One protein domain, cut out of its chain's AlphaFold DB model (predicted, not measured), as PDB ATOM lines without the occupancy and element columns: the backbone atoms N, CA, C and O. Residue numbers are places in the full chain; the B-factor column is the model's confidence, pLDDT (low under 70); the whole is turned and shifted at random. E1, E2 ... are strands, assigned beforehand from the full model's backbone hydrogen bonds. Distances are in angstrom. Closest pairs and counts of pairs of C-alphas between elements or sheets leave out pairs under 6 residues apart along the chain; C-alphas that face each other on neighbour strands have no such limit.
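This is residues 207 to 404 of the 964 residues of an uncharacterized protein of uncultured Blautia sp (UniProt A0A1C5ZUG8). Two lobes stand side by side: a small closed barrel of five strands, E1 to E5, and a twisted five-stranded sheet, E6 E13 E14 E10 E11, with the small two-stranded sheet E8 E9 over its face at E13 and E14, and a second small sheet, E7 E12, that comes near E13 and E14 at Met 368 of E12. The long hairpin of E10 and E11 reaches from the second lobe to the barrel, where E11 comes near E1, E2 and E3. The printed part has 198 residues with no named helix and fourteen named strands, E1 to E14 in chain order; the class is all strand, with 91 residues, under half, in named strands. The barrel and the large sheet are mixed, the two small sheets antiparallel. The whole is compact, with a radius of gyration of the C-alphas of 16.5 A and spans of 52 by 43 by 30 A.

The large sheet holds E6, residues 291 to 296; E13, 384 to 389; E14, 394 to 399, ending at C-alpha 399 (354.599, 210.795, 276.810); E10, 328 to 338, 30.7 A long; and E11, 347 to 359, 33.4 A long, which bends by 51 degrees at residue 356. The barrel holds E1, residues 207 to 213, beginning at C-alpha 207 (346.542, 205.598, 266.447); E2, 223 to 230, which bends by 60 degrees at residue 227; E3, 235 to 241; E4, 259 to 265; and E5, 270 to 275. The short strands are E7, residues 303 to 306; E8, 311 to 313; E9, 320 to 322; and E12, 365 to 368.

In the large sheet E6 and E11 are edge strands. E14 and E10 are parallel at 30 degrees, with N 330 and O 397 2.9 A apart, within hydrogen-bond range; the hairpin E10 and E11 is antiparallel at 161 degrees, with N 337 and O 348 at 2.8 A. The closest C-alphas of E9 and E14, Tyr 322 and Val 394, are 5.6 A apart; those of E12 and E14, Met 368 and Thr 399, 7.5 A. Toward the barrel, the closest C-alphas of E11 and E1, Val 351 and Thr 210, are 6.4 A apart. Round the ring run E1 E2 E3 E5 E4 and back to E1. E1 E2 E3 form a meander, each strand the antiparallel neighbour of the one before, and with E4, antiparallel to E1, a Greek key; N 207 and O 261 are 2.9 A apart. E3 and E5 are parallel, with N 241 and O 271 at 2.8 A.

The C-alphas farthest apart, those of Leu 219 and Lys 308, are 53.0 A apart. The printed part has no cut. The links E3 to E4, E5 to E6 and E12 to E13 are long. The mean pLDDT of the printed part is 86.4; residues 214 to 221, 342 to 345 and 403 to 404 are under 70.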
ATOM      1  N   VAL A 207     345.160 205.843 266.761       93.38
ATOM      2  CA  VAL A 207     346.542 205.598 266.447       93.38
ATOM      3  C   VAL A 207     347.307 206.898 266.589       93.38
ATOM      4  O   VAL A 207     346.871 207.953 266.116       93.38
ATOM      5  N   PHE A 208     348.456 206.839 267.245       96.81
ATOM      6  CA  PHE A 208     349.347 207.977 267.340       96.81
ATOM      7  C   PHE A 208     350.301 207.980 266.148       96.81
ATOM      8  O   PHE A 208     351.188 207.138 266.019       96.81
ATOM      9  N   LEU A 209     350.106 208.935 265.245       96.25
ATOM     10  CA  LEU A 209     350.929 209.131 264.062       96.25
ATOM     11  C   LEU A 209     352.201 209.897 264.440       96.25
ATOM     12  O   LEU A 209     352.154 211.104 264.694       96.25
ATOM     13  N   THR A 210     353.348 209.219 264.420       94.62
ATOM     14  CA  THR A 210     354.641 209.835 264.764       94.62
ATOM     15  C   THR A 210     355.238 210.575 263.564       94.62
ATOM     16  O   THR A 210     355.658 211.730 263.679       94.62
ATOM     17  N   GLY A 211     355.186 209.975 262.369       91.31
ATOM     18  CA  GLY A 211     355.681 210.591 261.138       91.31
ATOM     19  C   GLY A 211     355.269 209.869 259.853       91.31
ATOM     20  O   GLY A 211     354.810 208.732 259.875       91.31
ATOM     21  N   ILE A 212     355.435 210.548 258.714       88.56
ATOM     22  CA  ILE A 212     355.127 210.052 257.363       88.56
ATOM     23  C   ILE A 212     356.354 210.206 256.458       88.56
ATOM     24  O   ILE A 212     356.915 211.298 256.337       88.56
ATOM     25  N   ASP A 213     356.709 209.146 255.730       83.69
ATOM     26  CA  ASP A 213     357.630 209.233 254.597       83.69
ATOM     27  C   ASP A 213     356.881 209.732 253.354       83.69
ATOM     28  O   ASP A 213     356.184 208.998 252.644       83.69
ATOM     29  N   GLY A 214     357.045 211.024 253.071       64.75
ATOM     30  CA  GLY A 214     356.372 211.709 251.972       64.75
ATOM     31  C   GLY A 214     356.761 211.257 250.557       64.75
ATOM     32  O   GLY A 214     356.117 211.732 249.623       64.75
ATOM     33  N   LYS A 215     357.774 210.385 250.371       62.34
ATOM     34  CA  LYS A 215     358.312 209.875 249.083       62.34
ATOM     35  C   LYS A 215     358.424 210.939 247.965       62.34
ATOM     36  O   LYS A 215     357.451 211.302 247.313       62.34
ATOM     37  N   ASN A 216     359.651 211.333 247.610       53.81
ATOM     38  CA  ASN A 216     360.047 212.379 246.630       53.81
ATOM     39  C   ASN A 216     359.555 212.268 245.140       53.81
ATOM     40  O   ASN A 216     360.267 212.684 244.221       53.81
ATOM     41  N   SER A 217     358.374 211.720 244.812       51.25
ATOM     42  CA  SER A 217     357.937 211.481 243.419       51.25
ATOM     43  C   SER A 217     356.868 212.457 242.894       51.25
ATOM     44  O   SER A 217     355.769 212.580 243.422       51.25
ATOM     45  N   ASN A 218     357.169 213.087 241.750       45.97
ATOM     46  CA  ASN A 218     356.414 214.162 241.073       45.97
ATOM     47  C   ASN A 218     355.049 213.770 240.447       45.97
ATOM     48  O   ASN A 218     354.554 214.460 239.551       45.97
ATOM     49  N   LEU A 219     354.435 212.662 240.864       54.22
ATOM     50  CA  LEU A 219     353.139 212.176 240.376       54.22
ATOM     51  C   LEU A 219     352.294 211.761 241.585       54.22
ATOM     52  O   LEU A 219     352.408 210.621 242.013       54.22
ATOM     53  N   SER A 220     351.501 212.701 242.123       55.03
ATOM     54  CA  SER A 220     350.512 212.549 243.215       55.03
ATOM     55  C   SER A 220     350.563 211.190 243.928       55.03
ATOM     56  O   SER A 220     349.896 210.237 243.505       55.03
ATOM     57  N   VAL A 221     351.388 211.097 244.968       59.75
ATOM     58  CA  VAL A 221     351.521 209.897 245.791       59.75
ATOM     59  C   VAL A 221     350.152 209.600 246.409       59.75
ATOM     60  O   VAL A 221     349.624 210.395 247.179       59.75
ATOM     61  N   ARG A 222     349.518 208.502 245.983       73.69
ATOM     62  CA  ARG A 222     348.210 208.090 246.520       73.69
ATOM     63  C   ARG A 222     348.343 207.431 247.886       73.69
ATOM     64  O   ARG A 222     347.420 207.574 248.678       73.69
ATOM     65  N   ASN A 223     349.476 206.767 248.137       84.81
ATOM     66  CA  ASN A 223     349.781 206.095 249.393       84.81
ATOM     67  C   ASN A 223     351.195 206.448 249.881       84.81
ATOM     68  O   ASN A 223     352.111 206.435 249.058       84.81
ATOM     69  N   ALA A 224     351.370 206.692 251.176       86.75
ATOM     70  CA  ALA A 224     352.659 206.931 251.831       86.75
ATOM     71  C   ALA A 224     352.875 205.928 252.972       86.75
ATOM     72  O   ALA A 224     351.903 205.351 253.456       86.75
ATOM     73  N   ASP A 225     354.126 205.726 253.377       89.88
ATOM     74  CA  ASP A 225     354.440 204.878 254.529       89.88
ATOM     75  C   ASP A 225     354.449 205.785 255.768       89.88
ATOM     76  O   ASP A 225     354.964 206.906 255.707       89.88
ATOM     77  N   ALA A 226     353.827 205.347 256.857       91.69
ATOM     78  CA  ALA A 226     353.665 206.130 258.073       91.69
ATOM     79  C   ALA A 226     353.996 205.287 259.299       91.69
ATOM     80  O   ALA A 226     353.545 204.148 259.394       91.69
ATOM     81  N   ASN A 227     354.734 205.874 260.234       93.56
ATOM     82  CA  ASN A 227     354.995 205.263 261.526       93.56
ATOM     83  C   ASN A 227     353.858 205.610 262.479       93.56
ATOM     84  O   ASN A 227     353.492 206.781 262.637       93.56
ATOM     85  N   VAL A 228     353.314 204.580 263.105       94.94
ATOM     86  CA  VAL A 228     352.141 204.666 263.956       94.94
ATOM     87  C   VAL A 228     352.342 203.877 265.238       94.94
ATOM     88  O   VAL A 228     353.001 202.846 265.208       94.94
ATOM     89  N   ILE A 229     351.761 204.352 266.337       94.31
ATOM     90  CA  ILE A 229     351.682 203.629 267.609       94.31
ATOM     91  C   ILE A 229     350.210 203.342 267.903       94.31
ATOM     92  O   ILE A 229     349.388 204.262 267.916       94.31
ATOM     93  N   PHE A 230     349.882 202.074 268.112       90.69
ATOM     94  CA  PHE A 230     348.553 201.626 268.510       90.69
ATOM     95  C   PHE A 230     348.346 201.783 270.022       90.69
ATOM     96  O   PHE A 230     349.285 202.007 270.785       90.69
ATOM     97  N   MET A 231     347.096 201.679 270.465       85.44
ATOM     98  CA  MET A 231     346.719 201.837 271.876       85.44
ATOM     99  C   MET A 231     347.339 200.773 272.795       85.44
ATOM    100  O   MET A 231     347.540 201.027 273.975       85.44
ATOM    101  N   ASP A 232     347.691 199.604 272.261       77.75
ATOM    102  CA  ASP A 232     348.431 198.551 272.969       77.75
ATOM    103  C   ASP A 232     349.951 198.810 273.030       77.75
ATOM    104  O   ASP A 232     350.696 197.999 273.574       77.75
ATOM    105  N   GLY A 233     350.411 199.936 272.474       82.00
ATOM    106  CA  GLY A 233     351.810 200.340 272.372       82.00
ATOM    107  C   GLY A 233     352.601 199.671 271.260       82.00
ATOM    108  O   GLY A 233     353.790 199.955 271.130       82.00
ATOM    109  N   ASN A 234     351.979 198.836 270.428       83.12
ATOM    110  CA  ASN A 234     352.653 198.315 269.252       83.12
ATOM    111  C   ASN A 234     352.965 199.462 268.275       83.12
ATOM    112  O   ASN A 234     352.081 200.248 267.922       83.12
ATOM    113  N   MET A 235     354.216 199.560 267.827       88.94
ATOM    114  CA  MET A 235     354.654 200.548 266.845       88.94
ATOM    115  C   MET A 235     354.926 199.866 265.503       88.94
ATOM    116  O   MET A 235     355.731 198.945 265.424       88.94
ATOM    117  N   ASP A 236     354.287 200.332 264.428       89.25
ATOM    118  CA  ASP A 236     354.418 199.727 263.095       89.25
ATOM    119  C   ASP A 236     354.560 200.785 261.988       89.25
ATOM    120  O   ASP A 236     354.208 201.958 262.143       89.25
ATOM    121  N   THR A 237     355.080 200.358 260.836       92.38
ATOM    122  CA  THR A 237     355.114 201.141 259.598       92.38
ATOM    123  C   THR A 237     353.977 200.708 258.673       92.38
ATOM    124  O   THR A 237     354.066 199.708 257.958       92.38
ATOM    125  N   VAL A 238     352.914 201.508 258.607       90.94
ATOM    126  CA  VAL A 238     351.715 201.203 257.815       90.94
ATOM    127  C   VAL A 238     351.673 201.957 256.485       90.94
ATOM    128  O   VAL A 238     352.235 203.037 256.323       90.94
ATOM    129  N   THR A 239     350.948 201.409 255.504       91.50
ATOM    130  CA  THR A 239     350.671 202.101 254.234       91.50
ATOM    131  C   THR A 239     349.386 202.928 254.343       91.50
ATOM    132  O   THR A 239     348.293 202.368 254.424       91.50
ATOM    133  N   VAL A 240     349.491 204.255 254.252       89.81
ATOM    134  CA  VAL A 240     348.380 205.214 254.404       89.81
ATOM    135  C   VAL A 240     347.939 205.789 253.064       89.81
ATOM    136  O   VAL A 240     348.760 206.253 252.279       89.81
ATOM    137  N   ASN A 241     346.633 205.835 252.801       88.50
ATOM    138  CA  ASN A 241     346.047 206.492 251.636       88.50
ATOM    139  C   ASN A 241     345.970 208.014 251.826       88.50
ATOM    140  O   ASN A 241     344.997 208.542 252.365       88.50
ATOM    141  N   MET A 242     346.941 208.740 251.284       85.31
ATOM    142  CA  MET A 242     347.046 210.199 251.401       85.31
ATOM    143  C   MET A 242     345.959 210.979 250.642       85.31
ATOM    144  O   MET A 242     345.877 212.193 250.773       85.31
ATOM    145  N   THR A 243     345.145 210.328 249.797       83.75
ATOM    146  CA  THR A 243     344.036 210.999 249.083       83.75
ATOM    147  C   THR A 243     342.726 210.964 249.868       83.75
ATOM    148  O   THR A 243     341.879 211.832 249.670       83.75
ATOM    149  N   LYS A 244     342.530 209.926 250.686       85.25
ATOM    150  CA  LYS A 244     341.335 209.755 251.519       85.25
ATOM    151  C   LYS A 244     341.545 210.212 252.958       85.25
ATOM    152  O   LYS A 244     340.563 210.541 253.607       85.25
ATOM    153  N   SER A 245     342.790 210.187 253.425       88.56
ATOM    154  CA  SER A 245     343.145 210.602 254.780       88.56
ATOM    155  C   SER A 245     343.075 212.121 254.915       88.56
ATOM    156  O   SER A 245     343.409 212.839 253.968       88.56
ATOM    157  N   ASP A 246     342.672 212.591 256.089       90.12
ATOM    158  CA  ASP A 246     342.597 214.006 256.452       90.12
ATOM    159  C   ASP A 246     343.581 214.276 257.594       90.12
ATOM    160  O   ASP A 246     343.283 214.044 258.761       90.12
ATOM    161  N   ILE A 247     344.806 214.667 257.231       88.44
ATOM    162  CA  ILE A 247     345.925 214.886 258.157       88.44
ATOM    163  C   ILE A 247     346.516 216.264 257.858       88.44
ATOM    164  O   ILE A 247     346.917 216.527 256.713       88.44
ATOM    165  N   ASP A 248     346.641 217.136 258.861       86.25
ATOM    166  CA  ASP A 248     347.311 218.417 258.654       86.25
ATOM    167  C   ASP A 248     348.832 218.245 258.573       86.25
ATOM    168  O   ASP A 248     349.535 218.093 259.572       86.25
ATOM    169  N   THR A 249     349.347 218.340 257.350       83.25
ATOM    170  CA  THR A 249     350.783 218.310 257.029       83.25
ATOM    171  C   THR A 249     351.343 219.697 256.690       83.25
ATOM    172  O   THR A 249     352.519 219.843 256.346       83.25
ATOM    173  N   THR A 250     350.528 220.755 256.758       82.38
ATOM    174  CA  THR A 250     350.880 222.063 256.194       82.38
ATOM    175  C   THR A 250     351.942 222.774 257.027       82.38
ATOM    176  O   THR A 250     351.680 223.274 258.115       82.38
ATOM    177  N   GLY A 251     353.159 222.897 256.487       76.94
ATOM    178  CA  GLY A 251     354.257 223.612 257.153       76.94
ATOM    179  C   GLY A 251     354.831 222.893 258.379       76.94
ATOM    180  O   GLY A 251     355.690 223.466 259.053       76.94
ATOM    181  N   LYS A 252     354.383 221.660 258.645       84.12
ATOM    182  CA  LYS A 252     354.956 220.746 259.635       84.12
ATOM    183  C   LYS A 252     356.127 219.980 259.014       84.12
ATOM    184  O   LYS A 252     356.253 219.901 257.792       84.12
ATOM    185  N   ASN A 253     356.996 219.441 259.861       85.69
ATOM    186  CA  ASN A 253     358.006 218.486 259.428       85.69
ATOM    187  C   ASN A 253     357.386 217.085 259.474       85.69
ATOM    188  O   ASN A 253     356.852 216.694 260.509       85.69
ATOM    189  N   LEU A 254     357.433 216.352 258.366       87.56
ATOM    190  CA  LEU A 254     356.701 215.091 258.228       87.56
ATOM    191  C   LEU A 254     357.268 213.974 259.109       87.56
ATOM    192  O   LEU A 254     356.553 213.023 259.390       87.56
ATOM    193  N   SER A 255     358.511 214.097 259.585       87.19
ATOM    194  CA  SER A 255     359.128 213.114 260.489       87.19
ATOM    195  C   SER A 255     358.767 213.296 261.971       87.19
ATOM    196  O   SER A 255     359.148 212.469 262.790       87.19
ATOM    197  N   GLN A 256     358.066 214.380 262.323       89.81
ATOM    198  CA  GLN A 256     357.648 214.711 263.691       89.81
ATOM    199  C   GLN A 256     356.225 215.291 263.674       89.81
ATOM    200  O   GLN A 256     356.007 216.443 264.061       89.81
ATOM    201  N   LEU A 257     355.261 214.531 263.148       91.62
ATOM    202  CA  LEU A 257     353.856 214.950 263.146       91.62
ATOM    203  C   LEU A 257     353.251 214.840 264.544       91.62
ATOM    204  O   LEU A 257     352.587 215.786 264.961       91.62
ATOM    205  N   ASN A 258     353.537 213.733 265.242       94.69
ATOM    206  CA  ASN A 258     353.154 213.453 266.627       94.69
ATOM    207  C   ASN A 258     351.709 213.887 266.938       94.69
ATOM    208  O   ASN A 258     351.483 214.848 267.676       94.69
ATOM    209  N   THR A 259     350.737 213.221 266.316       95.62
ATOM    210  CA  THR A 259     349.313 213.580 266.392       95.62
ATOM    211  C   THR A 259     348.450 212.331 266.500       95.62
ATOM    212  O   THR A 259     348.767 211.298 265.910       95.62
ATOM    213  N   TRP A 260     347.355 212.418 267.243       96.56
ATOM    214  CA  TRP A 260     346.353 211.365 267.311       96.56
ATOM    215  C   TRP A 260     345.455 211.392 266.075       96.56
ATOM    216  O   TRP A 260     344.999 212.446 265.623       96.56
ATOM    217  N   CYS A 261     345.185 210.212 265.534       93.50
ATOM    218  CA  CYS A 261     344.287 210.002 264.411       93.50
ATOM    219  C   CYS A 261     343.302 208.882 264.742       93.50
ATOM    220  O   CYS A 261     343.676 207.923 265.413       93.50
ATOM    221  N   THR A 262     342.094 208.948 264.191       89.75
ATOM    222  CA  THR A 262     341.282 207.745 263.978       89.75
ATOM    223  C   THR A 262     341.710 207.065 262.683       89.75
ATOM    224  O   THR A 262     342.199 207.730 261.755       89.75
ATOM    225  N   TYR A 263     341.550 205.746 262.590       86.56
ATOM    226  CA  TYR A 263     341.883 205.003 261.378       86.56
ATOM    227  C   TYR A 263     340.783 204.050 260.921       86.56
ATOM    228  O   TYR A 263     339.917 203.645 261.675       86.56
ATOM    229  N   THR A 264     340.831 203.697 259.635       82.31
ATOM    230  CA  THR A 264     340.105 202.556 259.063       82.31
ATOM    231  C   THR A 264     341.030 201.785 258.134       82.31
ATOM    232  O   THR A 264     341.874 202.378 257.448       82.31
ATOM    233  N   VAL A 265     340.859 200.465 258.068       81.56
ATOM    234  CA  VAL A 265     341.691 199.580 257.242       81.56
ATOM    235  C   VAL A 265     340.837 198.922 256.169       81.56
ATOM    236  O   VAL A 265     339.757 198.396 256.426       81.56
ATOM    237  N   ASN A 266     341.294 198.966 254.918       77.12
ATOM    238  CA  ASN A 266     340.619 198.240 253.846       77.12
ATOM    239  C   ASN A 266     341.110 196.780 253.749       77.12
ATOM    240  O   ASN A 266     342.125 196.407 254.321       77.12
ATOM    241  N   ASN A 267     340.438 195.960 252.935       76.81
ATOM    242  CA  ASN A 267     340.806 194.550 252.734       76.81
ATOM    243  C   ASN A 267     342.218 194.317 252.140       76.81
ATOM    244  O   ASN A 267     342.642 193.169 252.053       76.81
ATOM    245  N   ASP A 268     342.906 195.370 251.686       79.19
ATOM    246  CA  ASP A 268     344.273 195.323 251.153       79.19
ATOM    247  C   ASP A 268     345.311 195.836 252.183       79.19
ATOM    248  O   ASP A 268     346.440 196.145 251.800       79.19
ATOM    249  N   ASN A 269     344.937 195.970 253.464       81.56
ATOM    250  CA  ASN A 269     345.754 196.523 254.558       81.56
ATOM    251  C   ASN A 269     346.254 197.961 254.312       81.56
ATOM    252  O   ASN A 269     347.332 198.347 254.758       81.56
ATOM    253  N   VAL A 270     345.477 198.773 253.585       84.31
ATOM    254  CA  VAL A 270     345.758 200.203 253.385       84.31
ATOM    255  C   VAL A 270     344.905 201.029 254.339       84.31
ATOM    256  O   VAL A 270     343.672 200.967 254.295       84.31
ATOM    257  N   TYR A 271     345.579 201.848 255.137       89.88
ATOM    258  CA  TYR A 271     344.994 202.677 256.180       89.88
ATOM    259  C   TYR A 271     344.450 203.987 255.602       89.88
ATOM    260  O   TYR A 271     345.015 204.565 254.670       89.88
ATOM    261  N   THR A 272     343.344 204.470 256.156       89.38
ATOM    262  CA  THR A 272     342.858 205.843 255.977       89.38
ATOM    263  C   THR A 272     342.819 206.497 257.349       89.38
ATOM    264  O   THR A 272     342.134 205.975 258.219       89.38
ATOM    265  N   LEU A 273     343.556 207.595 257.537       91.25
ATOM    266  CA  LEU A 273     343.692 208.285 258.823       91.25
ATOM    267  C   LEU A 273     342.927 209.614 258.822       91.25
ATOM    268  O   LEU A 273     342.940 210.326 257.814       91.25
ATOM    269  N   LYS A 274     342.314 209.982 259.943       91.25
ATOM    270  CA  LYS A 274     341.703 211.299 260.161       91.25
ATOM    271  C   LYS A 274     342.232 211.875 261.471       91.25
ATOM    272  O   LYS A 274     342.083 211.246 262.511       91.25
ATOM    273  N   GLU A 275     342.869 213.040 261.417       92.81
ATOM    274  CA  GLU A 275     343.409 213.714 262.602       92.81
ATOM    275  C   GLU A 275     342.271 214.049 263.581       92.81
ATOM    276  O   GLU A 275     341.250 214.620 263.185       92.81
ATOM    277  N   VAL A 276     342.439 213.675 264.854       92.62
ATOM    278  CA  VAL A 276     341.490 214.005 265.929       92.62
ATOM    279  C   VAL A 276     341.483 215.521 266.145       92.62
ATOM    280  O   VAL A 276     342.507 216.182 265.952       92.62
ATOM    281  N   ALA A 277     340.352 216.102 266.549       92.88
ATOM    282  CA  ALA A 277     340.222 217.546 266.722       92.88
ATOM    283  C   ALA A 277     341.306 218.116 267.663       92.88
ATOM    284  O   ALA A 277     341.428 217.722 268.821       92.88
ATOM    285  N   VAL A 278     342.117 219.059 267.168       93.00
ATOM    286  CA  VAL A 278     343.272 219.589 267.912       93.00
ATOM    287  C   VAL A 278     342.883 220.819 268.733       93.00
ATOM    288  O   VAL A 278     342.621 221.902 268.196       93.00
ATOM    289  N   SER A 279     342.936 220.685 270.055       93.00
ATOM    290  CA  SER A 279     342.798 221.802 270.985       93.00
ATOM    291  C   SER A 279     343.989 222.756 270.910       93.00
ATOM    292  O   SER A 279     345.141 222.365 270.734       93.00
ATOM    293  N   THR A 280     343.726 224.055 271.082       88.44
ATOM    294  CA  THR A 280     344.777 225.089 271.034       88.44
ATOM    295  C   THR A 280     344.688 226.045 272.222       88.44
ATOM    296  O   THR A 280     345.112 225.730 273.329       88.44
ATOM    297  N   SER A 281     344.158 227.256 272.025       86.69
ATOM    298  CA  SER A 281     343.993 228.254 273.095       86.69
ATOM    299  C   SER A 281     342.779 227.995 273.987       86.69
ATOM    300  O   SER A 281     342.681 228.568 275.072       86.69
ATOM    301  N   LYS A 282     341.842 227.182 273.506       87.31
ATOM    302  CA  LYS A 282     340.635 226.733 274.194       87.31
ATOM    303  C   LYS A 282     340.434 225.258 273.876       87.31
ATOM    304  O   LYS A 282     340.918 224.820 272.830       87.31
ATOM    305  N   ASN A 283     339.720 224.570 274.764       88.12
ATOM    306  CA  ASN A 283     339.202 223.242 274.476       88.12
ATOM    307  C   ASN A 283     338.292 223.314 273.233       88.12
ATOM    308  O   ASN A 283     337.531 224.281 273.115       88.12
ATOM    309  N   VAL A 284     338.462 222.375 272.300       89.69
ATOM    310  CA  VAL A 284     337.669 222.240 271.068       89.69
ATOM    311  C   VAL A 284     336.394 221.423 271.272       89.69
ATOM    312  O   VAL A 284     335.488 221.598 270.471       89.69
ATOM    313  N   ILE A 285     336.292 220.639 272.354       87.31
ATOM    314  CA  ILE A 285     335.055 219.941 272.729       87.31
ATOM    315  C   ILE A 285     333.876 220.925 272.781       87.31
ATOM    316  O   ILE A 285     333.945 221.963 273.458       87.31
ATOM    317  N   ASP A 286     332.818 220.587 272.056       83.62
ATOM    318  CA  ASP A 286     331.532 221.275 271.973       83.62
ATOM    319  C   ASP A 286     330.435 220.280 271.564       83.62
ATOM    320  O   ASP A 286     330.723 219.103 271.405       83.62
ATOM    321  N   ASP A 287     329.194 220.749 271.389       73.81
ATOM    322  CA  ASP A 287     328.041 219.904 271.033       73.81
ATOM    323  C   ASP A 287     328.225 219.095 269.718       73.81
ATOM    324  O   ASP A 287     327.393 218.245 269.422       73.81
ATOM    325  N   ASP A 288     329.251 219.390 268.901       74.12
ATOM    326  CA  ASP A 288     329.560 218.694 267.642       74.12
ATOM    327  C   ASP A 288     330.913 217.925 267.701       74.12
ATOM    328  O   ASP A 288     331.360 217.396 266.675       74.12
ATOM    329  N   THR A 289     331.614 217.919 268.847       80.00
ATOM    330  CA  THR A 289     332.965 217.346 269.000       80.00
ATOM    331  C   THR A 289     333.140 216.630 270.341       80.00
ATOM    332  O   THR A 289     333.434 217.279 271.347       80.00
ATOM    333  N   ASP A 290     333.120 215.298 270.312       83.00
ATOM    334  CA  ASP A 290     333.160 214.475 271.536       83.00
ATOM    335  C   ASP A 290     334.578 214.048 271.934       83.00
ATOM    336  O   ASP A 290     334.863 213.775 273.096       83.00
ATOM    337  N   VAL A 291     335.519 214.048 270.981       88.06
ATOM    338  CA  VAL A 291     336.916 213.673 271.235       88.06
ATOM    339  C   VAL A 291     337.879 214.709 270.685       88.06
ATOM    340  O   VAL A 291     337.779 215.180 269.546       88.06
ATOM    341  N   ALA A 292     338.868 215.044 271.506       93.50
ATOM    342  CA  ALA A 292     339.889 216.015 271.182       93.50
ATOM    343  C   ALA A 292     341.277 215.565 271.637       93.50
ATOM    344  O   ALA A 292     341.458 214.664 272.455       93.50
ATOM    345  N   GLN A 293     342.289 216.235 271.098       96.56
ATOM    346  CA  GLN A 293     343.679 216.016 271.463       96.56
ATOM    347  C   GLN A 293     344.402 217.320 271.790       96.56
ATOM    348  O   GLN A 293     344.053 218.396 271.296       96.56
ATOM    349  N   TYR A 294     345.453 217.234 272.601       96.69
ATOM    350  CA  TYR A 294     346.299 218.371 272.937       96.69
ATOM    351  C   TYR A 294     347.761 217.971 273.144       96.69
ATOM    352  O   TYR A 294     348.073 217.027 273.863       96.69
ATOM    353  N   ALA A 295     348.661 218.752 272.545       95.31
ATOM    354  CA  ALA A 295     350.100 218.629 272.731       95.31
ATOM    355  C   ALA A 295     350.583 219.645 273.782       95.31
ATOM    356  O   ALA A 295     350.555 220.861 273.560       95.31
ATOM    357  N   GLN A 296     351.035 219.149 274.930       94.62
ATOM    358  CA  GLN A 296     351.511 219.934 276.061       94.62
ATOM    359  C   GLN A 296     353.040 220.025 276.066       94.62
ATOM    360  O   GLN A 296     353.745 219.031 276.225       94.62
ATOM    361  N   ASN A 297     353.541 221.260 275.998       93.69
ATOM    362  CA  ASN A 297     354.907 221.580 276.395       93.69
ATOM    363  C   ASN A 297     354.959 221.785 277.920       93.69
ATOM    364  O   ASN A 297     354.248 222.653 278.450       93.69
ATOM    365  N   VAL A 298     355.762 220.989 278.626       91.88
ATOM    366  CA  VAL A 298     355.846 221.026 280.101       91.88
ATOM    367  C   VAL A 298     356.716 222.179 280.608       91.88
ATOM    368  O   VAL A 298     356.493 222.707 281.703       91.88
ATOM    369  N   GLY A 299     357.642 222.658 279.776       90.62
ATOM    370  CA  GLY A 299     358.566 223.741 280.094       90.62
ATOM    371  C   GLY A 299     359.456 223.429 281.300       90.62
ATOM    372  O   GLY A 299     359.474 222.324 281.831       90.62
ATOM    373  N   SER A 300     360.192 224.430 281.787       87.88
ATOM    374  CA  SER A 300     361.242 224.240 282.804       87.88
ATOM    375  C   SER A 300     360.788 223.692 284.164       87.88
ATOM    376  O   SER A 300     361.639 223.449 285.013       87.88
ATOM    377  N   ASN A 301     359.481 223.605 284.418       86.44
ATOM    378  CA  ASN A 301     358.943 223.068 285.669       86.44
ATOM    379  C   ASN A 301     358.679 221.558 285.596       86.44
ATOM    380  O   ASN A 301     358.370 220.977 286.630       86.44
ATOM    381  N   GLY A 302     358.763 220.964 284.402       90.12
ATOM    382  CA  GLY A 302     358.387 219.578 284.164       90.12
ATOM    383  C   GLY A 302     356.900 219.299 284.395       90.12
ATOM    384  O   GLY A 302     356.090 220.204 284.642       90.12
ATOM    385  N   ALA A 303     356.541 218.027 284.286       92.31
ATOM    386  CA  ALA A 303     355.252 217.487 284.695       92.31
ATOM    387  C   ALA A 303     355.445 216.080 285.268       92.31
ATOM    388  O   ALA A 303     356.390 215.390 284.902       92.31
ATOM    389  N   THR A 304     354.535 215.668 286.144       90.81
ATOM    390  CA  THR A 304     354.507 214.318 286.715       90.81
ATOM    391  C   THR A 304     353.129 213.726 286.469       90.81
ATOM    392  O   THR A 304     352.133 214.444 286.597       90.81
ATOM    393  N   ILE A 305     353.078 212.444 286.120       91.62
ATOM    394  CA  ILE A 305     351.850 211.653 286.037       91.62
ATOM    395  C   ILE A 305     352.009 210.469 286.983       91.62
ATOM    396  O   ILE A 305     352.839 209.596 286.745       91.62
ATOM    397  N   ASP A 306     351.230 210.461 288.060       87.31
ATOM    398  CA  ASP A 306     351.233 209.394 289.059       87.31
ATOM    399  C   ASP A 306     349.897 209.355 289.831       87.31
ATOM    400  O   ASP A 306     348.993 210.167 289.602       87.31
ATOM    401  N   LYS A 307     349.795 208.463 290.827       83.25
ATOM    402  CA  LYS A 307     348.626 208.341 291.724       83.25
ATOM    403  C   LYS A 307     348.230 209.639 292.460       83.25
ATOM    404  O   LYS A 307     347.117 209.734 292.974       83.25
ATOM    405  N   LYS A 308     349.131 210.623 292.572       86.19
ATOM    406  CA  LYS A 308     348.922 211.947 293.193       86.19
ATOM    407  C   LYS A 308     348.681 213.047 292.143       86.19
ATOM    408  O   LYS A 308     348.067 214.063 292.472       86.19
ATOM    409  N   HIS A 309     349.121 212.851 290.903       91.00
ATOM    410  CA  HIS A 309     349.118 213.817 289.805       91.00
ATOM    411  C   HIS A 309     348.340 213.277 288.595       91.00
ATOM    412  O   HIS A 309     348.901 212.969 287.549       91.00
ATOM    413  N   VAL A 310     347.014 213.194 288.732       93.94
ATOM    414  CA  VAL A 310     346.145 212.505 287.756       93.94
ATOM    415  C   VAL A 310     345.628 213.379 286.604       93.94
ATOM    416  O   VAL A 310     344.885 212.902 285.754       93.94
ATOM    417  N   SER A 311     345.950 214.674 286.571       94.50
ATOM    418  CA  SER A 311     345.370 215.624 285.608       94.50
ATOM    419  C   SER A 311     346.349 216.031 284.505       94.50
ATOM    420  O   SER A 311     347.461 216.463 284.812       94.50
ATOM    421  N   LEU A 312     345.894 216.039 283.251       95.12
ATOM    422  CA  LEU A 312     346.625 216.538 282.081       95.12
ATOM    423  C   LEU A 312     345.962 217.788 281.500       95.12
ATOM    424  O   LEU A 312     344.786 218.058 281.748       95.12
ATOM    425  N   LYS A 313     346.711 218.600 280.744       94.00
ATOM    426  CA  LYS A 313     346.124 219.772 280.083       94.00
ATOM    427  C   LYS A 313     345.313 219.355 278.862       94.00
ATOM    428  O   LYS A 313     345.777 218.574 278.045       94.00
ATOM    429  N   ALA A 314     344.162 219.996 278.693       91.75
ATOM    430  CA  ALA A 314     343.328 219.855 277.501       91.75
ATOM    431  C   ALA A 314     343.526 221.004 276.494       91.75
ATOM    432  O   ALA A 314     343.170 220.874 275.330       91.75
ATOM    433  N   ALA A 315     344.073 222.148 276.920       91.12
ATOM    434  CA  ALA A 315     344.368 223.308 276.070       91.12
ATOM    435  C   ALA A 315     345.360 224.270 276.768       91.12
ATOM    436  O   ALA A 315     345.716 224.086 277.930       91.12
ATOM    437  N   ASN A 316     345.802 225.341 276.084       83.75
ATOM    438  CA  ASN A 316     346.737 226.338 276.649       83.75
ATOM    439  C   ASN A 316     346.156 227.149 277.831       83.75
ATOM    440  O   ASN A 316     346.905 227.815 278.552       83.75
ATOM    441  N   ASN A 317     344.831 227.190 277.987       75.94
ATOM    442  CA  ASN A 317     344.142 227.826 279.113       75.94
ATOM    443  C   ASN A 317     344.120 226.887 280.343       75.94
ATOM    444  O   ASN A 317     344.737 225.831 280.353       75.94
ATOM    445  N   SER A 318     343.420 227.271 281.412       78.81
ATOM    446  CA  SER A 318     343.247 226.429 282.610       78.81
ATOM    447  C   SER A 318     342.205 225.312 282.408       78.81
ATOM    448  O   SER A 318     341.313 225.168 283.240       78.81
ATOM    449  N   SER A 319     342.276 224.582 281.291       89.19
ATOM    450  CA  SER A 319     341.427 223.418 280.995       89.19
ATOM    451  C   SER A 319     342.218 222.130 281.226       89.19
ATOM    452  O   SER A 319     343.339 221.998 280.729       89.19
ATOM    453  N   TYR A 320     341.625 221.198 281.970       93.56
ATOM    454  CA  TYR A 320     342.253 219.951 282.403       93.56
ATOM    455  C   TYR A 320     341.314 218.771 282.179       93.56
ATOM    456  O   TYR A 320     340.100 218.944 282.256       93.56
ATOM    457  N   VAL A 321     341.916 217.612 281.949       95.44
ATOM    458  CA  VAL A 321     341.278 216.297 281.839       95.44
ATOM    459  C   VAL A 321     341.961 215.338 282.804       95.44
ATOM    460  O   VAL A 321     343.093 215.597 283.228       95.44
ATOM    461  N   TYR A 322     341.281 214.264 283.186       96.19
ATOM    462  CA  TYR A 322     341.712 213.404 284.285       96.19
ATOM    463  C   TYR A 322     341.937 211.970 283.823       96.19
ATOM    464  O   TYR A 322     341.097 211.388 283.146       96.19
ATOM    465  N   GLY A 323     343.074 211.403 284.213       93.94
ATOM    466  CA  GLY A 323     343.305 209.973 284.118       93.94
ATOM    467  C   GLY A 323     342.403 209.209 285.081       93.94
ATOM    468  O   GLY A 323     342.197 209.648 286.216       93.94
ATOM    469  N   ASN A 324     341.881 208.074 284.637       89.44
ATOM    470  CA  ASN A 324     341.117 207.126 285.440       89.44
ATOM    471  C   ASN A 324     341.813 205.751 285.421       89.44
ATOM    472  O   ASN A 324     343.006 205.673 285.119       89.44
ATOM    473  N   ASP A 325     341.109 204.692 285.819       83.88
ATOM    474  CA  ASP A 325     341.665 203.334 285.859       83.88
ATOM    475  C   ASP A 325     341.786 202.698 284.456       83.88
ATOM    476  O   ASP A 325     342.562 201.759 284.298       83.88
ATOM    477  N   ASP A 326     341.134 203.277 283.441       86.62
ATOM    478  CA  ASP A 326     341.113 202.805 282.049       86.62
ATOM    479  C   ASP A 326     342.025 203.623 281.115       86.62
ATOM    480  O   ASP A 326     342.335 203.198 280.004       86.62
ATOM    481  N   SER A 327     342.503 204.791 281.559       91.31
ATOM    482  CA  SER A 327     343.391 205.653 280.773       91.31
ATOM    483  C   SER A 327     344.696 204.950 280.405       91.31
ATOM    484  O   SER A 327     345.396 204.434 281.280       91.31
ATOM    485  N   VAL A 328     345.077 205.011 279.127       92.50
ATOM    486  CA  VAL A 328     346.304 204.382 278.617       92.50
ATOM    487  C   VAL A 328     347.457 205.385 278.522       92.50
ATOM    488  O   VAL A 328     347.344 206.443 277.906       92.50
ATOM    489  N   TYR A 329     348.611 205.045 279.081       93.00
ATOM    490  CA  TYR A 329     349.831 205.847 279.022       93.00
ATOM    491  C   TYR A 329     350.888 205.126 278.192       93.00
ATOM    492  O   TYR A 329     351.260 203.998 278.504       93.00
ATOM    493  N   LEU A 330     351.371 205.790 277.143       92.88
ATOM    494  CA  LEU A 330     352.385 205.291 276.217       92.88
ATOM    495  C   LEU A 330     353.646 206.146 276.389       92.88
ATOM    496  O   LEU A 330     353.714 207.258 275.862       92.88
ATOM    497  N   ASN A 331     354.633 205.685 277.158       91.25
ATOM    498  CA  ASN A 331     355.920 206.390 277.253       91.25
ATOM    499  C   ASN A 331     356.805 205.985 276.079       91.25
ATOM    500  O   ASN A 331     356.848 204.802 275.761       91.25
ATOM    501  N   VAL A 332     357.488 206.927 275.427       92.25
ATOM    502  CA  VAL A 332     358.244 206.670 274.188       92.25
ATOM    503  C   VAL A 332     359.675 207.188 274.257       92.25
ATOM    504  O   VAL A 332     359.959 208.207 274.888       92.25
ATOM    505  N   GLU A 333     360.574 206.519 273.536       88.69
ATOM    506  CA  GLU A 333     361.978 206.915 273.409       88.69
ATOM    507  C   GLU A 333     362.225 207.701 272.110       88.69
ATOM    508  O   GLU A 333     361.549 207.528 271.090       88.69
ATOM    509  N   LEU A 334     363.230 208.585 272.135       92.00
ATOM    510  CA  LEU A 334     363.627 209.394 270.981       92.00
ATOM    511  C   LEU A 334     364.966 208.945 270.390       92.00
ATOM    512  O   LEU A 334     365.907 208.625 271.114       92.00
ATOM    513  N   LYS A 335     365.105 209.077 269.067       92.06
ATOM    514  CA  LYS A 335     366.358 208.830 268.341       92.06
ATOM    515  C   LYS A 335     366.726 209.939 267.380       92.06
ATOM    516  O   LYS A 335     365.897 210.501 266.665       92.06
ATOM    517  N   ASN A 336     368.025 210.209 267.327       91.56
ATOM    518  CA  ASN A 336     368.623 211.180 266.424       91.56
ATOM    519  C   ASN A 336     368.713 210.615 265.000       91.56
ATOM    520  O   ASN A 336     369.524 209.729 264.728       91.56
ATOM    521  N   VAL A 337     367.926 211.167 264.078       88.00
ATOM    522  CA  VAL A 337     367.849 210.730 262.679       88.00
ATOM    523  C   VAL A 337     368.058 211.906 261.724       88.00
ATOM    524  O   VAL A 337     367.623 213.035 261.977       88.00
ATOM    525  N   GLU A 338     368.782 211.650 260.632       86.12
ATOM    526  CA  GLU A 338     368.866 212.568 259.494       86.12
ATOM    527  C   GLU A 338     367.708 212.265 258.533       86.12
ATOM    528  O   GLU A 338     367.587 211.147 258.036       86.12
ATOM    529  N   VAL A 339     366.830 213.241 258.320       81.31
ATOM    530  CA  VAL A 339     365.563 213.099 257.598       81.31
ATOM    531  C   VAL A 339     365.618 213.845 256.268       81.31
ATOM    532  O   VAL A 339     366.124 214.964 256.187       81.31
ATOM    533  N   GLU A 340     365.053 213.257 255.216       75.06
ATOM    534  CA  GLU A 340     364.946 213.901 253.902       75.06
ATOM    535  C   GLU A 340     363.674 214.768 253.804       75.06
ATOM    536  O   GLU A 340     362.789 214.510 252.988       75.06
ATOM    537  N   ASP A 341     363.575 215.817 254.630       70.19
ATOM    538  CA  ASP A 341     362.466 216.783 254.602       70.19
ATOM    539  C   ASP A 341     362.954 218.193 254.227       70.19
ATOM    540  O   ASP A 341     363.937 218.715 254.745       70.19
ATOM    541  N   THR A 342     362.233 218.853 253.323       60.53
ATOM    542  CA  THR A 342     362.555 220.205 252.847       60.53
ATOM    543  C   THR A 342     362.134 221.321 253.812       60.53
ATOM    544  O   THR A 342     362.526 222.478 253.613       60.53
ATOM    545  N   THR A 343     361.369 221.003 254.865       62.38
ATOM    546  CA  THR A 343     360.811 221.988 255.804       62.38
ATOM    547  C   THR A 343     361.414 221.842 257.207       62.38
ATOM    548  O   THR A 343     361.156 220.889 257.935       62.38
ATOM    549  N   GLY A 344     362.210 222.832 257.626       58.72
ATOM    550  CA  GLY A 344     362.690 222.955 259.011       58.72
ATOM    551  C   GLY A 344     364.042 222.297 259.331       58.72
ATOM    552  O   GLY A 344     364.442 222.327 260.493       58.72
ATOM    553  N   GLY A 345     364.759 221.743 258.352       67.06
ATOM    554  CA  GLY A 345     366.108 221.185 258.510       67.06
ATOM    555  C   GLY A 345     366.145 219.676 258.757       67.06
ATOM    556  O   GLY A 345     365.198 219.101 259.281       67.06
ATOM    557  N   ASP A 346     367.276 219.075 258.407       79.12
ATOM    558  CA  ASP A 346     367.372 217.646 258.093       79.12
ATOM    559  C   ASP A 346     367.756 216.789 259.317       79.12
ATOM    560  O   ASP A 346     367.965 215.599 259.185       79.12
ATOM    561  N   GLN A 347     367.886 217.358 260.522       89.06
ATOM    562  CA  GLN A 347     368.322 216.633 261.731       89.06
ATOM    563  C   GLN A 347     367.238 216.691 262.818       89.06
ATOM    564  O   GLN A 347     366.921 217.781 263.314       89.06
ATOM    565  N   ARG A 348     366.660 215.536 263.181       89.88
ATOM    566  CA  ARG A 348     365.507 215.405 264.094       89.88
ATOM    567  C   ARG A 348     365.672 214.342 265.168       89.88
ATOM    568  O   ARG A 348     366.322 213.334 264.932       89.88
ATOM    569  N   GLN A 349     365.060 214.583 266.324       92.81
ATOM    570  CA  GLN A 349     364.824 213.561 267.342       92.81
ATOM    571  C   GLN A 349     363.420 213.002 267.104       92.81
ATOM    572  O   GLN A 349     362.436 213.664 267.433       92.81
ATOM    573  N   ILE A 350     363.314 211.866 266.429       92.31
ATOM    574  CA  ILE A 350     362.019 211.242 266.129       92.31
ATOM    575  C   ILE A 350     361.680 210.222 267.210       92.31
ATOM    576  O   ILE A 350     362.588 209.749 267.890       92.31
ATOM    577  N   VAL A 351     360.399 209.888 267.355       93.81
ATOM    578  CA  VAL A 351     359.993 208.731 268.162       93.81
ATOM    579  C   VAL A 351     360.595 207.480 267.522       93.81
ATOM    580  O   VAL A 351     360.379 207.254 266.329       93.81
ATOM    581  N   ASP A 352     361.406 206.744 268.281       90.31
ATOM    582  CA  ASP A 352     362.038 205.500 267.822       90.31
ATOM    583  C   ASP A 352     361.143 204.306 268.127       90.31
ATOM    584  O   ASP A 352     360.889 203.502 267.237       90.31
ATOM    585  N   ASP A 353     360.661 204.229 269.371       85.56
ATOM    586  CA  ASP A 353     359.895 203.097 269.883       85.56
ATOM    587  C   ASP A 353     359.103 203.480 271.149       85.56
ATOM    588  O   ASP A 353     359.358 204.522 271.770       85.56
ATOM    589  N   VAL A 354     358.169 202.623 271.555       85.75
ATOM    590  CA  VAL A 354     357.427 202.734 272.816       85.75
ATOM    591  C   VAL A 354     358.253 202.117 273.940       85.75
ATOM    592  O   VAL A 354     358.660 200.964 273.880       85.75
ATOM    593  N   GLU A 355     358.552 202.892 274.980       76.12
ATOM    594  CA  GLU A 355     359.250 202.445 276.186       76.12
ATOM    595  C   GLU A 355     358.385 201.534 277.053       76.12
ATOM    596  O   GLU A 355     358.837 200.471 277.477       76.12
ATOM    597  N   SER A 356     357.162 201.977 277.343       73.88
ATOM    598  CA  SER A 356     356.242 201.288 278.243       73.88
ATOM    599  C   SER A 356     354.796 201.670 277.952       73.88
ATOM    600  O   SER A 356     354.514 202.779 277.491       73.88
ATOM    601  N   VAL A 357     353.899 200.735 278.256       83.44
ATOM    602  CA  VAL A 357     352.448 200.892 278.167       83.44
ATOM    603  C   VAL A 357     351.885 200.644 279.550       83.44
ATOM    604  O   VAL A 357     352.243 199.666 280.208       83.44
ATOM    605  N   THR A 358     351.024 201.528 280.026       81.50
ATOM    606  CA  THR A 358     350.391 201.350 281.329       81.50
ATOM    607  C   THR A 358     348.948 201.803 281.282       81.50
ATOM    608  O   THR A 358     348.666 202.933 280.897       81.50
ATOM    609  N   THR A 359     348.044 200.934 281.715       86.19
ATOM    610  CA  THR A 359     346.630 201.265 281.889       86.19
ATOM    611  C   THR A 359     346.363 201.640 283.343       86.19
ATOM    612  O   THR A 359     346.768 200.935 284.274       86.19
ATOM    613  N   GLY A 360     345.681 202.763 283.530       83.12
ATOM    614  CA  GLY A 360     345.277 203.288 284.821       83.12
ATOM    615  C   GLY A 360     346.282 204.265 285.422       83.12
ATOM    616  O   GLY A 360     347.441 203.938 285.672       83.12
ATOM    617  N   VAL A 361     345.819 205.472 285.756       85.38
ATOM    618  CA  VAL A 361     346.664 206.553 286.301       85.38
ATOM    619  C   VAL A 361     347.263 206.239 287.681       85.38
ATOM    620  O   VAL A 361     348.220 206.861 288.133       85.38
ATOM    621  N   LYS A 362     346.702 205.258 288.389       80.25
ATOM    622  CA  LYS A 362     347.244 204.780 289.669       80.25
ATOM    623  C   LYS A 362     348.443 203.852 289.483       80.25
ATOM    624  O   LYS A 362     349.209 203.672 290.426       80.25
ATOM    625  N   ASN A 363     348.583 203.288 288.286       74.69
ATOM    626  CA  ASN A 363     349.604 202.321 287.924       74.69
ATOM    627  C   ASN A 363     350.735 202.964 287.131       74.69
ATOM    628  O   ASN A 363     351.522 202.224 286.566       74.69
ATOM    629  N   VAL A 364     350.819 204.294 287.048       77.31
ATOM    630  CA  VAL A 364     351.851 205.020 286.296       77.31
ATOM    631  C   VAL A 364     352.691 205.882 287.240       77.31
ATOM    632  O   VAL A 364     352.196 206.340 288.272       77.31
ATOM    633  N   ASN A 365     353.958 206.094 286.890       79.06
ATOM    634  CA  ASN A 365     354.856 207.036 287.553       79.06
ATOM    635  C   ASN A 365     355.839 207.602 286.521       79.06
ATOM    636  O   ASN A 365     356.910 207.049 286.284       79.06
ATOM    637  N   LEU A 366     355.425 208.671 285.846       86.00
ATOM    638  CA  LEU A 366     356.176 209.290 284.756       86.00
ATOM    639  C   LEU A 366     356.566 210.717 285.122       86.00
ATOM    640  O   LEU A 366     355.740 211.484 285.627       86.00
ATOM    641  N   VAL A 367     357.798 211.091 284.793       86.50
ATOM    642  CA  VAL A 367     358.341 212.435 284.988       86.50
ATOM    643  C   VAL A 367     358.816 212.987 283.648       86.50
ATOM    644  O   VAL A 367     359.737 212.474 283.023       86.50
ATOM    645  N   MET A 368     358.189 214.066 283.189       91.94
ATOM    646  CA  MET A 368     358.517 214.723 281.928       91.94
ATOM    647  C   MET A 368     359.323 215.981 282.201       91.94
ATOM    648  O   MET A 368     358.854 216.898 282.882       91.94
ATOM    649  N   GLU A 369     360.503 216.061 281.597       91.81
ATOM    650  CA  GLU A 369     361.331 217.260 281.587       91.81
ATOM    651  C   GLU A 369     361.220 218.018 280.258       91.81
ATOM    652  O   GLU A 369     360.881 217.463 279.221       91.81
ATOM    653  N   ASP A 370     361.545 219.311 280.278       91.88
ATOM    654  CA  ASP A 370     361.551 220.174 279.091       91.88
ATOM    655  C   ASP A 370     362.547 219.666 278.035       91.88
ATOM    656  O   ASP A 370     363.765 219.802 278.222       91.88
ATOM    657  N   LEU A 371     362.054 219.147 276.905       91.69
ATOM    658  CA  LEU A 371     362.911 218.550 275.888       91.69
ATOM    659  C   LEU A 371     363.910 219.564 275.330       91.69
ATOM    660  O   LEU A 371     363.608 220.712 274.978       91.69
ATOM    661  N   LYS A 372     365.164 219.120 275.220       88.12
ATOM    662  CA  LYS A 372     366.266 219.913 274.673       88.12
ATOM    663  C   LYS A 372     366.774 219.281 273.397       88.12
ATOM    664  O   LYS A 372     366.869 218.069 273.285       88.12
ATOM    665  N   LYS A 373     367.179 220.143 272.462       87.25
ATOM    666  CA  LYS A 373     367.929 219.714 271.282       87.25
ATOM    667  C   LYS A 373     369.184 218.945 271.705       87.25
ATOM    668  O   LYS A 373     369.947 219.435 272.543       87.25
ATOM    669  N   ASP A 374     369.444 217.823 271.052       86.50
ATOM    670  CA  ASP A 374     370.711 217.109 271.179       86.50
ATOM    671  C   ASP A 374     371.667 217.522 270.049       86.50
ATOM    672  O   ASP A 374     371.483 217.212 268.869       86.50
ATOM    673  N   GLY A 375     372.676 218.327 270.382       88.62
ATOM    674  CA  GLY A 375     373.581 218.922 269.397       88.62
ATOM    675  C   GLY A 375     372.847 219.787 268.354       88.62
ATOM    676  O   GLY A 375     372.467 220.934 268.635       88.62
ATOM    677  N   ASN A 376     372.706 219.251 267.134       87.25
ATOM    678  CA  ASN A 376     371.970 219.865 266.018       87.25
ATOM    679  C   ASN A 376     370.576 219.250 265.782       87.25
ATOM    680  O   ASN A 376     369.822 219.799 264.978       87.25
ATOM    681  N   TYR A 377     370.246 218.135 266.439       90.88
ATOM    682  CA  TYR A 377     368.973 217.440 266.277       90.88
ATOM    683  C   TYR A 377     367.879 218.179 267.049       90.88
ATOM    684  O   TYR A 377     368.052 218.521 268.217       90.88
ATOM    685  N   ILE A 378     366.774 218.496 266.374       91.38
ATOM    686  CA  ILE A 378     365.664 219.254 266.965       91.38
ATOM    687  C   ILE A 378     364.688 218.284 267.646       91.38
ATOM    688  O   ILE A 378     364.201 217.361 266.991       91.38
ATOM    689  N   ALA A 379     364.403 218.517 268.930       91.94
ATOM    690  CA  ALA A 379     363.418 217.771 269.713       91.94
ATOM    691  C   ALA A 379     361.967 218.051 269.270       91.94
ATOM    692  O   ALA A 379     361.708 219.119 268.698       91.94
ATOM    693  N   PRO A 380     361.017 217.144 269.560       92.94
ATOM    694  CA  PRO A 380     359.588 217.441 269.500       92.94
ATOM    695  C   PRO A 380     359.216 218.707 270.289       92.94
ATOM    696  O   PRO A 380     359.892 219.091 271.241       92.94
ATOM    697  N   ALA A 381     358.141 219.386 269.882       90.62
ATOM    698  CA  ALA A 381     357.726 220.652 270.500       90.62
ATOM    699  C   ALA A 381     356.984 220.481 271.841       90.62
ATOM    700  O   ALA A 381     356.821 221.461 272.576       90.62
ATOM    701  N   ALA A 382     356.506 219.270 272.111       94.50
ATOM    702  CA  ALA A 382     355.734 218.888 273.281       94.50
ATOM    703  C   ALA A 382     356.203 217.522 273.793       94.50
ATOM    704  O   ALA A 382     356.670 216.689 273.009       94.50
ATOM    705  N   GLU A 383     356.033 217.318 275.094       96.44
ATOM    706  CA  GLU A 383     356.403 216.106 275.823       96.44
ATOM    707  C   GLU A 383     355.208 215.195 276.096       96.44
ATOM    708  O   GLU A 383     355.390 214.003 276.300       96.44
ATOM    709  N   ILE A 384     353.992 215.743 276.119       97.00
ATOM    710  CA  ILE A 384     352.767 214.995 276.417       97.00
ATOM    711  C   ILE A 384     351.751 215.263 275.307       97.00
ATOM    712  O   ILE A 384     351.446 216.420 275.017       97.00
ATOM    713  N   TYR A 385     351.212 214.209 274.705       97.62
ATOM    714  CA  TYR A 385     350.192 214.259 273.661       97.62
ATOM    715  C   TYR A 385     348.947 213.534 274.162       97.62
ATOM    716  O   TYR A 385     348.843 212.311 274.075       97.62
ATOM    717  N   THR A 386     348.023 214.297 274.733       97.25
ATOM    718  CA  THR A 386     346.817 213.783 275.386       97.25
ATOM    719  C   THR A 386     345.682 213.645 274.382       97.25
ATOM    720  O   THR A 386     345.423 214.584 273.632       97.25
ATOM    721  N   LEU A 387     344.993 212.510 274.418       96.25
ATOM    722  CA  LEU A 387     343.726 212.212 273.760       96.25
ATOM    723  C   LEU A 387     342.645 212.079 274.843       96.25
ATOM    724  O   LEU A 387     342.861 211.384 275.837       96.25
ATOM    725  N   TYR A 388     341.522 212.775 274.696       94.06
ATOM    726  CA  TYR A 388     340.503 212.870 275.743       94.06
ATOM    727  C   TYR A 388     339.097 213.072 275.179       94.06
ATOM    728  O   TYR A 388     338.943 213.647 274.099       94.06
ATOM    729  N   ASN A 389     338.098 212.641 275.950       89.62
ATOM    730  CA  ASN A 389     336.682 212.775 275.617       89.62
ATOM    731  C   ASN A 389     336.038 214.028 276.245       89.62
ATOM    732  O   ASN A 389     336.669 214.792 276.991       89.62
ATOM    733  N   ASP A 390     334.774 214.249 275.917       84.69
ATOM    734  CA  ASP A 390     333.923 215.342 276.371       84.69
ATOM    735  C   ASP A 390     333.500 215.230 277.844       84.69
ATOM    736  O   ASP A 390     333.376 216.261 278.516       84.69
ATOM    737  N   ASP A 391     333.444 214.010 278.385       82.88
ATOM    738  CA  ASP A 391     333.314 213.732 279.825       82.88
ATOM    739  C   ASP A 391     334.497 214.264 280.656       82.88
ATOM    740  O   ASP A 391     334.431 214.393 281.884       82.88
ATOM    741  N   GLY A 392     335.602 214.614 279.995       86.38
ATOM    742  CA  GLY A 392     336.781 215.189 280.624       86.38
ATOM    743  C   GLY A 392     337.782 214.152 281.137       86.38
ATOM    744  O   GLY A 392     338.635 214.492 281.968       86.38
ATOM    745  N   TYR A 393     337.713 212.916 280.640       91.88
ATOM    746  CA  TYR A 393     338.651 211.843 280.950       91.88
ATOM    747  C   TYR A 393     339.710 211.669 279.859       91.88
ATOM    748  O   TYR A 393     339.498 211.946 278.680       91.88
ATOM    749  N   VAL A 394     340.898 211.226 280.269       95.31
ATOM    750  CA  VAL A 394     341.976 210.851 279.349       95.31
ATOM    751  C   VAL A 394     341.668 209.468 278.779       95.31
ATOM    752  O   VAL A 394     341.560 208.508 279.537       95.31
ATOM    753  N   ILE A 395     341.594 209.366 277.454       93.06
ATOM    754  CA  ILE A 395     341.525 208.082 276.743       93.06
ATOM    755  C   ILE A 395     342.940 207.495 276.678       93.06
ATOM    756  O   ILE A 395     343.208 206.406 277.185       93.06
ATOM    757  N   ALA A 396     343.882 208.270 276.127       94.94
ATOM    758  CA  ALA A 396     345.295 207.918 276.098       94.94
ATOM    759  C   ALA A 396     346.223 209.134 276.161       94.94
ATOM    760  O   ALA A 396     345.847 210.259 275.830       94.94
ATOM    761  N   ALA A 397     347.477 208.915 276.546       96.81
ATOM    762  CA  ALA A 397     348.522 209.922 276.469       96.81
ATOM    763  C   ALA A 397     349.843 209.316 275.993       96.81
ATOM    764  O   ALA A 397     350.395 208.436 276.651       96.81
ATOM    765  N   VAL A 398     350.387 209.844 274.891       97.50
ATOM    766  CA  VAL A 398     351.790 209.596 274.529       97.50
ATOM    767  C   VAL A 398     352.672 210.562 275.296       97.50
ATOM    768  O   VAL A 398     352.407 211.765 275.326       97.50
ATOM    769  N   THR A 399     353.721 210.046 275.917       95.19
ATOM    770  CA  THR A 399     354.599 210.795 276.810       95.19
ATOM    771  C   THR A 399     356.058 210.581 276.442       95.19
ATOM    772  O   THR A 399     356.437 209.513 275.978       95.19
ATOM    773  N   ILE A 400     356.862 211.629 276.589       94.44
ATOM    774  CA  ILE A 400     358.309 211.607 276.396       94.44
ATOM    775  C   ILE A 400     358.924 212.081 277.714       94.44
ATOM    776  O   ILE A 400     359.047 213.286 277.951       94.44
ATOM    777  N   GLY A 401     359.250 211.141 278.594       85.31
ATOM    778  CA  GLY A 401     359.796 211.417 279.921       85.31
ATOM    779  C   GLY A 401     360.484 210.199 280.525       85.31
ATOM    780  O   GLY A 401     360.520 209.135 279.913       85.31
ATOM    781  N   GLU A 402     361.035 210.362 281.722       76.88
ATOM    782  CA  GLU A 402     361.583 209.255 282.501       76.88
ATOM    783  C   GLU A 402     360.441 208.487 283.176       76.88
ATOM    784  O   GLU A 402     359.543 209.077 283.785       76.88
ATOM    785  N   ASN A 403     360.463 207.161 283.050       69.50
ATOM    786  CA  ASN A 403     359.588 206.281 283.813       69.50
ATOM    787  C   ASN A 403     360.248 205.978 285.163       69.50
ATOM    788  O   ASN A 403     361.217 205.229 285.243       69.50
ATOM    789  N   GLU A 404     359.733 206.597 286.224       60.81
ATOM    790  CA  GLU A 404     360.293 206.508 287.576       60.81
ATOM    791  C   GLU A 404     359.801 205.294 288.365       60.81
ATOM    792  O   GLU A 404     360.317 205.012 289.449       60.81
TER     793      GLU A 404